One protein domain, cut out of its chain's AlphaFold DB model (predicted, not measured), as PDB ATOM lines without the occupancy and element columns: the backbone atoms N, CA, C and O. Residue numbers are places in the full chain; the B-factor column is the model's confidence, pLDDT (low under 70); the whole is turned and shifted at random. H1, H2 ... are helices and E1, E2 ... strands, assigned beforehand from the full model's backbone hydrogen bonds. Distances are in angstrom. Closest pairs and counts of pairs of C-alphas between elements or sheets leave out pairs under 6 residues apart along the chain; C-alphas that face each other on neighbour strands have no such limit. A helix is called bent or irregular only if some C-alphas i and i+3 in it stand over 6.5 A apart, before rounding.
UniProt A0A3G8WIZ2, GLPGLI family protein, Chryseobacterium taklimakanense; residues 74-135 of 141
ATOM      1  N   LYS A  74     -31.541 -12.110  -9.779       92.25
ATOM      2  CA  LYS A  74     -31.799 -12.850  -8.539       92.25
ATOM      3  C   LYS A  74     -32.820 -13.955  -8.800       92.25
ATOM      4  O   LYS A  74     -32.565 -15.114  -8.476       92.25
ATOM      5  N   LYS A  75     -33.931 -13.611  -9.452       95.00
ATOM      6  CA  LYS A  75     -34.984 -14.554  -9.809       95.00
ATOM      7  C   LYS A  75     -34.516 -15.558 -10.854       95.00
ATOM      8  O   LYS A  75     -34.835 -16.737 -10.741       95.00
ATOM      9  N   LEU A  76     -33.730 -15.125 -11.840       93.06
ATOM     10  CA  LEU A  76     -33.129 -16.044 -12.810       93.06
ATOM     11  C   LEU A  76     -32.245 -17.097 -12.121       93.06
ATOM     12  O   LEU A  76     -32.345 -18.281 -12.441       93.06
ATOM     13  N   ASN A  77     -31.417 -16.683 -11.163       92.56
ATOM     14  CA  ASN A  77     -30.534 -17.588 -10.428       92.56
ATOM     15  C   ASN A  77     -31.319 -18.557  -9.535       92.56
ATOM     16  O   ASN A  77     -30.998 -19.743  -9.500       92.56
ATOM     17  N   GLU A  78     -32.388 -18.085  -8.891       94.38
ATOM     18  CA  GLU A  78     -33.325 -18.933  -8.146       94.38
ATOM     19  C   GLU A  78     -33.956 -20.004  -9.050       94.38
ATOM     20  O   GLU A  78     -33.950 -21.183  -8.710       94.38
ATOM     21  N   LEU A  79     -34.438 -19.626 -10.240       94.12
ATOM     22  CA  LEU A  79     -35.027 -20.567 -11.200       94.12
ATOM     23  C   LEU A  79     -34.013 -21.611 -11.685       94.12
ATOM     24  O   LEU A  79     -34.342 -22.796 -11.753       94.12
ATOM     25  N   LYS A  80     -32.777 -21.191 -11.981       93.44
ATOM     26  CA  LYS A  80     -31.680 -22.103 -12.343       93.44
ATOM     27  C   LYS A  80     -31.378 -23.092 -11.213       93.44
ATOM     28  O   LYS A  80     -31.219 -24.281 -11.479       93.44
ATOM     29  N   LEU A  81     -31.331 -22.626  -9.963       94.56
ATOM     30  CA  LEU A  81     -31.061 -23.480  -8.804       94.56
ATOM     31  C   LEU A  81     -32.222 -24.443  -8.516       94.56
ATOM     32  O   LEU A  81     -31.991 -25.620  -8.257       94.56
ATOM     33  N   ASN A  82     -33.466 -23.980  -8.633       94.62
ATOM     34  CA  ASN A  82     -34.648 -24.831  -8.501       94.62
ATOM     35  C   ASN A  82     -34.653 -25.935  -9.564       94.62
ATOM     36  O   ASN A  82     -34.872 -27.099  -9.237       94.62
ATOM     37  N   HIS A  83     -34.338 -25.590 -10.816       94.69
ATOM     38  CA  HIS A  83     -34.186 -26.574 -11.885       94.69
ATOM     39  C   HIS A  83     -33.046 -27.561 -11.606       94.69
ATOM     40  O   HIS A  83     -33.202 -28.753 -11.824       94.69
ATOM     41  N   PHE A  84     -31.916 -27.095 -11.075       94.81
ATOM     42  CA  PHE A  84     -30.808 -27.966 -10.685       94.81
ATOM     43  C   PHE A  84     -31.177 -28.933  -9.543       94.81
ATOM     44  O   PHE A  84     -30.758 -30.095  -9.536       94.81
ATOM     45  N   ASN A  85     -31.964 -28.470  -8.573       94.12
ATOM     46  CA  ASN A  85     -32.398 -29.273  -7.432       94.12
ATOM     47  C   ASN A  85     -33.470 -30.300  -7.815       94.12
ATOM     48  O   ASN A  85     -33.468 -31.412  -7.276       94.12
ATOM     49  N   ASP A  86     -34.357 -29.948  -8.748       93.31
ATOM     50  CA  ASP A  86     -35.445 -30.815  -9.193       93.31
ATOM     51  C   ASP A  86     -35.795 -30.659 -10.691       93.31
ATOM     52  O   ASP A  86     -36.843 -30.106 -11.048       93.31
ATOM     53  N   PRO A  87     -34.937 -31.162 -11.600       93.94
ATOM     54  CA  PRO A  87     -35.089 -30.939 -13.042       93.94
ATOM     55  C   PRO A  87     -36.311 -31.641 -13.657       93.94
ATOM     56  O   PRO A  87     -36.775 -31.249 -14.729       93.94
ATOM     57  N   TYR A  88     -36.853 -32.651 -12.969       93.56
ATOM     58  CA  TYR A  88     -37.966 -33.488 -13.429       93.56
ATOM     59  C   TYR A  88     -39.199 -33.385 -12.526       93.56
ATOM     60  O   TYR A  88     -40.006 -34.313 -12.457       93.56
ATOM     61  N   SER A  89     -39.385 -32.245 -11.855       91.50
ATOM     62  CA  SER A  89     -40.577 -31.970 -11.038       91.50
ATOM     63  C   SER A  89     -41.892 -32.187 -11.804       91.50
ATOM     64  O   SER A  89     -42.873 -32.668 -11.238       91.50
ATOM     65  N   TRP A  90     -41.896 -31.906 -13.112       90.69
ATOM     66  CA  TRP A  90     -43.025 -32.133 -14.019       90.69
ATOM     67  C   TRP A  90     -43.344 -33.621 -14.234       90.69
ATOM     68  O   TRP A  90     -44.511 -33.985 -14.373       90.69
ATOM     69  N   ALA A  91     -42.330 -34.494 -14.229       91.81
ATOM     70  CA  ALA A  91     -42.501 -35.931 -14.429       91.81
ATOM     71  C   ALA A  91     -43.214 -36.564 -13.228       91.81
ATOM     72  O   ALA A  91     -44.102 -37.390 -13.407       91.81
ATOM     73  N   ARG A  92     -42.917 -36.093 -12.006       84.94
ATOM     74  CA  ARG A  92     -43.614 -36.537 -10.783       84.94
ATOM     75  C   ARG A  92     -45.091 -36.138 -10.744       84.94
ATOM     76  O   ARG A  92     -45.886 -36.813 -10.100       84.94
ATOM     77  N   GLN A  93     -45.456 -35.045 -11.411       87.31
ATOM     78  CA  GLN A  93     -46.835 -34.539 -11.465       87.31
ATOM     79  C   GLN A  93     -47.652 -35.159 -12.609       87.31
ATOM     80  O   GLN A  93     -48.874 -35.013 -12.652       87.31
ATOM     81  N   SER A  94     -46.994 -35.842 -13.546       88.94
ATOM     82  CA  SER A  94     -47.616 -36.364 -14.762       88.94
ATOM     83  C   SER A  94     -47.938 -37.852 -14.627       88.94
ATOM     84  O   SER A  94     -47.112 -38.635 -14.172       88.94
ATOM     85  N   LYS A  95     -49.122 -38.278 -15.095       82.69
ATOM     86  CA  LYS A  95     -49.520 -39.706 -15.097       82.69
ATOM     87  C   LYS A  95     -48.711 -40.566 -16.077       82.69
ATOM     88  O   LYS A  95     -48.599 -41.770 -15.880       82.69
ATOM     89  N   LYS A  96     -48.204 -39.964 -17.156       91.12
ATOM     90  CA  LYS A  96     -47.347 -40.594 -18.166       91.12
ATOM     91  C   LYS A  96     -46.277 -39.595 -18.577       91.12
ATOM     92  O   LYS A  96     -46.601 -38.443 -18.861       91.12
ATOM     93  N   TRP A  97     -45.031 -40.039 -18.620       93.50
ATOM     94  CA  TRP A  97     -43.904 -39.244 -19.079       93.50
ATOM     95  C   TRP A  97     -42.851 -40.161 -19.692       93.50
ATOM     96  O   TRP A  97     -42.778 -41.340 -19.361       93.50
ATOM     97  N   SER A  98     -42.045 -39.611 -20.590       93.06
ATOM     98  CA  SER A  98     -40.874 -40.292 -21.123       93.06
ATOM     99  C   SER A  98     -39.811 -39.264 -21.478       93.06
ATOM    100  O   SER A  98     -40.127 -38.237 -22.083       93.06
ATOM    101  N   VAL A  99     -38.559 -39.540 -21.142       91.62
ATOM    102  CA  VAL A  99     -37.399 -38.730 -21.514       91.62
ATOM    103  C   VAL A  99     -36.472 -39.600 -22.350       91.62
ATOM    104  O   VAL A  99     -36.093 -40.683 -21.917       91.62
ATOM    105  N   ASN A 100     -36.098 -39.133 -23.542       91.69
ATOM    106  CA  ASN A 100     -35.066 -39.776 -24.350       91.69
ATOM    107  C   ASN A 100     -33.737 -39.049 -24.134       91.69
ATOM    108  O   ASN A 100     -33.640 -37.846 -24.388       91.69
ATOM    109  N   MET A 101     -32.718 -39.776 -23.680       87.00
ATOM    110  CA  MET A 101     -31.342 -39.293 -23.655       87.00
ATOM    111  C   MET A 101     -30.449 -40.246 -24.436       87.00
ATOM    112  O   MET A 101     -30.260 -41.392 -24.040       87.00
ATOM    113  N   ASN A 102     -29.863 -39.754 -25.530       85.44
ATOM    114  CA  ASN A 102     -28.913 -40.502 -26.360       85.44
ATOM    115  C   ASN A 102     -29.428 -41.891 -26.796       85.44
ATOM    116  O   ASN A 102     -28.656 -42.843 -26.858       85.44
ATOM    117  N   GLY A 103     -30.729 -42.019 -27.078       88.25
ATOM    118  CA  GLY A 103     -31.349 -43.279 -27.499       88.25
ATOM    119  C   GLY A 103     -31.856 -44.162 -26.355       88.25
ATOM    120  O   GLY A 103     -32.557 -45.134 -26.621       88.25
ATOM    121  N   VAL A 104     -31.573 -43.814 -25.097       91.56
ATOM    122  CA  VAL A 104     -32.138 -44.486 -23.919       91.56
ATOM    123  C   VAL A 104     -33.430 -43.785 -23.511       91.56
ATOM    124  O   VAL A 104     -33.454 -42.563 -23.345       91.56
ATOM    125  N   ILE A 105     -34.508 -44.557 -23.354       94.31
ATOM    126  CA  ILE A 105     -35.812 -44.063 -22.904       94.31
ATOM    127  C   ILE A 105     -35.958 -44.320 -21.405       94.31
ATOM    128  O   ILE A 105     -35.766 -45.438 -20.929       94.31
ATOM    129  N   TYR A 106     -36.332 -43.269 -20.685       93.69
ATOM    130  CA  TYR A 106     -36.650 -43.294 -19.267       93.69
ATOM    131  C   TYR A 106     -38.118 -42.922 -19.085       93.69
ATOM    132  O   TYR A 106     -38.533 -41.871 -19.573       93.69
ATOM    133  N   ASP A 107     -38.887 -43.757 -18.400       94.50
ATOM    134  CA  ASP A 107     -40.336 -43.593 -18.218       94.50
ATOM    135  C   ASP A 107     -40.846 -44.068 -16.844       94.50
ATOM    136  O   ASP A 107     -42.047 -44.001 -16.568       94.50
ATOM    137  N   LYS A 108     -39.945 -44.514 -15.956       92.94
ATOM    138  CA  LYS A 108     -40.289 -45.022 -14.622       92.94
ATOM    139  C   LYS A 108     -39.841 -44.078 -13.504       92.94
ATOM    140  O   LYS A 108     -38.719 -43.565 -13.560       92.94
ATOM    141  N   PRO A 109     -40.662 -43.853 -12.456       90.88
ATOM    142  CA  PRO A 109     -40.325 -42.959 -11.344       90.88
ATOM    143  C   PRO A 109     -38.986 -43.259 -10.660       90.88
ATOM    144  O   PRO A 109     -38.279 -42.330 -10.274       90.88
ATOM    145  N   GLU A 110     -38.595 -44.530 -10.555       91.94
ATOM    146  CA  GLU A 110     -37.349 -44.957  -9.906       91.94
ATOM    147  C   GLU A 110     -36.103 -44.463 -10.662       91.94
ATOM    148  O   GLU A 110     -35.036 -44.291 -10.072       91.94
ATOM    149  N   GLN A 111     -36.240 -44.169 -11.960       93.31
ATOM    150  CA  GLN A 111     -35.162 -43.658 -12.808       93.31
ATOM    151  C   GLN A 111     -34.932 -42.148 -12.638       93.31
ATOM    152  O   GLN A 111     -33.910 -41.619 -13.082       93.31
ATOM    153  N   LEU A 112     -35.855 -41.428 -11.989       92.19
ATOM    154  CA  LEU A 112     -35.773 -39.971 -11.848       92.19
ATOM    155  C   LEU A 112     -34.544 -39.524 -11.051       92.19
ATOM    156  O   LEU A 112     -33.977 -38.474 -11.352       92.19
ATOM    157  N   GLU A 113     -34.099 -40.314 -10.072       92.50
ATOM    158  CA  GLU A 113     -32.890 -40.001  -9.301       92.50
ATOM    159  C   GLU A 113     -31.609 -40.150 -10.129       92.50
ATOM    160  O   GLU A 113     -30.666 -39.367  -9.982       92.50
ATOM    161  N   GLU A 114     -31.565 -41.127 -11.036       93.06
ATOM    162  CA  GLU A 114     -30.462 -41.274 -11.987       93.06
ATOM    163  C   GLU A 114     -30.448 -40.106 -12.978       93.06
ATOM    164  O   GLU A 114     -29.432 -39.419 -13.115       93.06
ATOM    165  N   LEU A 115     -31.600 -39.817 -13.591       93.44
ATOM    166  CA  LEU A 115     -31.774 -38.690 -14.505       93.44
ATOM    167  C   LEU A 115     -31.377 -37.363 -13.855       93.44
ATOM    168  O   LEU A 115     -30.651 -36.567 -14.454       93.44
ATOM    169  N   LYS A 116     -31.792 -37.134 -12.606       94.25
ATOM    170  CA  LYS A 116     -31.399 -35.954 -11.829       94.25
ATOM    171  C   LYS A 116     -29.882 -35.854 -11.696       94.25
ATOM    172  O   LYS A 116     -29.326 -34.783 -11.930       94.25
ATOM    173  N   LYS A 117     -29.186 -36.946 -11.360       93.81
ATOM    174  CA  LYS A 117     -27.713 -36.951 -11.249       93.81
ATOM    175  C   LYS A 117     -27.035 -36.653 -12.588       93.81
ATOM    176  O   LYS A 117     -26.056 -35.901 -12.607       93.81
ATOM    177  N   ILE A 118     -27.543 -37.220 -13.685       92.75
ATOM    178  CA  ILE A 118     -27.049 -36.959 -15.047       92.75
ATOM    179  C   ILE A 118     -27.200 -35.473 -15.379       92.75
ATOM    180  O   ILE A 118     -26.231 -34.824 -15.780       92.75
ATOM    181  N   GLU A 119     -28.384 -34.917 -15.143       93.12
ATOM    182  CA  GLU A 119     -28.692 -33.525 -15.448       93.12
ATOM    183  C   GLU A 119     -27.878 -32.554 -14.586       93.12
ATOM    184  O   GLU A 119     -27.264 -31.626 -15.108       93.12
ATOM    185  N   GLN A 120     -27.745 -32.812 -13.283       94.88
ATOM    186  CA  GLN A 120     -26.887 -32.016 -12.400       94.88
ATOM    187  C   GLN A 120     -25.420 -32.036 -12.845       94.88
ATOM    188  O   GLN A 120     -24.752 -31.000 -12.827       94.88
ATOM    189  N   LYS A 121     -24.896 -33.196 -13.264       94.31
ATOM    190  CA  LYS A 121     -23.537 -33.294 -13.820       94.31
ATOM    191  C   LYS A 121     -23.419 -32.488 -15.115       94.31
ATOM    192  O   LYS A 121     -22.445 -31.760 -15.290       94.31
ATOM    193  N   ARG A 122     -24.416 -32.569 -16.000       92.06
ATOM    194  CA  ARG A 122     -24.466 -31.798 -17.251       92.06
ATOM    195  C   ARG A 122     -24.472 -30.291 -16.985       92.06
ATOM    196  O   ARG A 122     -23.714 -29.573 -17.634       92.06
ATOM    197  N   LEU A 123     -25.288 -29.825 -16.040       92.88
ATOM    198  CA  LEU A 123     -25.394 -28.413 -15.663       92.88
ATOM    199  C   LEU A 123     -24.079 -27.882 -15.080       92.88
ATOM    200  O   LEU A 123     -23.625 -26.829 -15.523       92.88
ATOM    201  N   ARG A 124     -23.422 -28.633 -14.183       93.00
ATOM    202  CA  ARG A 124     -22.082 -28.284 -13.669       93.00
ATOM    203  C   ARG A 124     -21.043 -28.221 -14.791       93.00
ATOM    204  O   ARG A 124     -20.352 -27.221 -14.931       93.00
ATOM    205  N   ASN A 125     -20.986 -29.240 -15.651       90.44
ATOM    206  CA  ASN A 125     -20.002 -29.312 -16.739       90.44
ATOM    207  C   ASN A 125     -20.179 -28.217 -17.802       90.44
ATOM    208  O   ASN A 125     -19.232 -27.881 -18.507       90.44
ATOM    209  N   ARG A 126     -21.396 -27.686 -17.955       86.81
ATOM    210  CA  ARG A 126     -21.717 -26.611 -18.906       86.81
ATOM    211  C   ARG A 126     -21.787 -25.233 -18.245       86.81
ATOM    212  O   ARG A 126     -22.157 -24.273 -18.919       86.81
ATOM    213  N   ALA A 127     -21.459 -25.124 -16.958       87.38
ATOM    214  CA  ALA A 127     -21.487 -23.865 -16.228       87.38
ATOM    215  C   ALA A 127     -20.406 -22.916 -16.767       87.38
ATOM    216  O   ALA A 127     -19.237 -22.971 -16.398       87.38
ATOM    217  N   ASN A 128     -20.804 -22.046 -17.689       87.81
ATOM    218  CA  ASN A 128     -19.938 -21.058 -18.318       87.81
ATOM    219  C   ASN A 128     -20.763 -19.806 -18.625       87.81
ATOM    220  O   ASN A 128     -20.845 -19.389 -19.769       87.81
ATOM    221  N   ASP A 129     -21.428 -19.220 -17.627       87.50
ATOM    222  CA  ASP A 129     -22.320 -18.074 -17.842       87.50
ATOM    223  C   ASP A 129     -21.592 -16.896 -18.521       87.50
ATOM    224  O   ASP A 129     -20.483 -16.510 -18.139       87.50
ATOM    225  N   ILE A 130     -22.216 -16.299 -19.541       87.00
ATOM    226  CA  ILE A 130     -21.628 -15.174 -20.286       87.00
ATOM    227  C   ILE A 130     -21.403 -13.942 -19.387       87.00
ATOM    228  O   ILE A 130     -20.378 -13.273 -19.512       87.00
ATOM    229  N   GLU A 131     -22.295 -13.697 -18.422       87.38
ATOM    230  CA  GLU A 131     -22.148 -12.680 -17.371       87.38
ATOM    231  C   GLU A 131     -21.615 -13.325 -16.084       87.38
ATOM    232  O   GLU A 131     -22.382 -13.774 -15.231       87.38
ATOM    233  N   LEU A 132     -20.289 -13.387 -15.942       86.25
ATOM    234  CA  LEU A 132     -19.643 -14.122 -14.846       86.25
ATOM    235  C   LEU A 132     -19.980 -13.573 -13.453       86.25
ATOM    236  O   LEU A 132     -20.036 -14.328 -12.491       86.25
ATOM    237  N   ASN A 133     -20.254 -12.274 -13.332       85.94
ATOM    238  CA  ASN A 133     -20.654 -11.652 -12.065       85.94
ATOM    239  C   ASN A 133     -22.076 -12.040 -11.606       85.94
ATOM    240  O   ASN A 133     -22.456 -11.731 -10.480       85.94
ATOM    241  N   HIS A 134     -22.866 -12.661 -12.482       85.31
ATOM    242  CA  HIS A 134     -24.192 -13.196 -12.181       85.31
ATOM    243  C   HIS A 134     -24.232 -14.724 -12.299       85.31
ATOM    244  O   HIS A 134     -25.320 -15.302 -12.260       85.31
ATOM    245  N   ALA A 135     -23.070 -15.371 -12.449       85.38
ATOM    246  CA  ALA A 135     -22.981 -16.808 -12.633       85.38
ATOM    247  C   ALA A 135     -23.581 -17.561 -11.441       85.38
ATOM    248  O   ALA A 135     -23.359 -17.199 -10.282       85.38
TER     249      ALA A 135
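Overview. This is residues 74 to 135 of the 141 residues of the protein "GLPGLI family protein" of Chryseobacterium taklimakanense (UniProt A0A3G8WIZ2). A small hairpin of two strands, E1 and E2, sits near the turn of a folded-back chain: H1 and then short H2 lead toward it, and the longest helix, H3, runs back from it past the end of H1. After H3, residues 128 to 133 stick out. The printed part has 62 residues, with H1, H2, E1, E2 and H3 in that order; the sheet is E1 - E2, antiparallel, and the class is mostly helix. The whole is loose, with a radius of gyration of the C-alphas of 13.5 A, and elongated, spanning 39 by 24 by 14 A.

Arrangement. E1, residues 99 to 101, and E2, residues 104 to 106, form an antiparallel hairpin at 153 degrees. N 99 and O 106 are 2.8 A apart and N 101 and O 104 are 2.9 A apart, both within hydrogen-bond range. E1 is apart from H3, residues 109 to 125. H3 touches H1, residues 74 to 85, at a steep tilt of 49 degrees, opposite ways; H3 touches H1 with residues 119 to 123 alone and H1 touches H3 with residues 84 to 85 alone, and the closest C-alphas, of Phe 84 and Gln 120, are 5.9 A apart. H2, residues 89 to 93, is close to H3 but not clearly touching, the closest C-alphas, of Arg 92 and Pro 109, being 7.2 A apart. H1 and H2 are only just apart, at 8.4 A. In H1 every O i to N i+4 pair is within hydrogen-bond range, in H3 11 of 13, and in H2 0 of 1, with 1 of 2 O i to N i+3 pairs.

Along the chain. H3, 17 residues, measures 25.1 A from C-alpha 109 to C-alpha 125 at (-20.002, -29.312, -16.739). It is only just irregular: C-alphas 110 and 113 are 6.7 A apart. H1 measures 16.5 A from C-alpha 74 at (-31.799, -12.850, -8.539). H2 measures 6.8 A, E1 6.4 A and E2 6.6 A.

Size, cuts and confidence. The C-alphas of Lys 95 and Asn 133, the two farthest apart, are 40.4 A apart. The printed part has no cut, and the four links between named elements are tight. The mean pLDDT of the printed part is 91.3, and no printed residue is under 70.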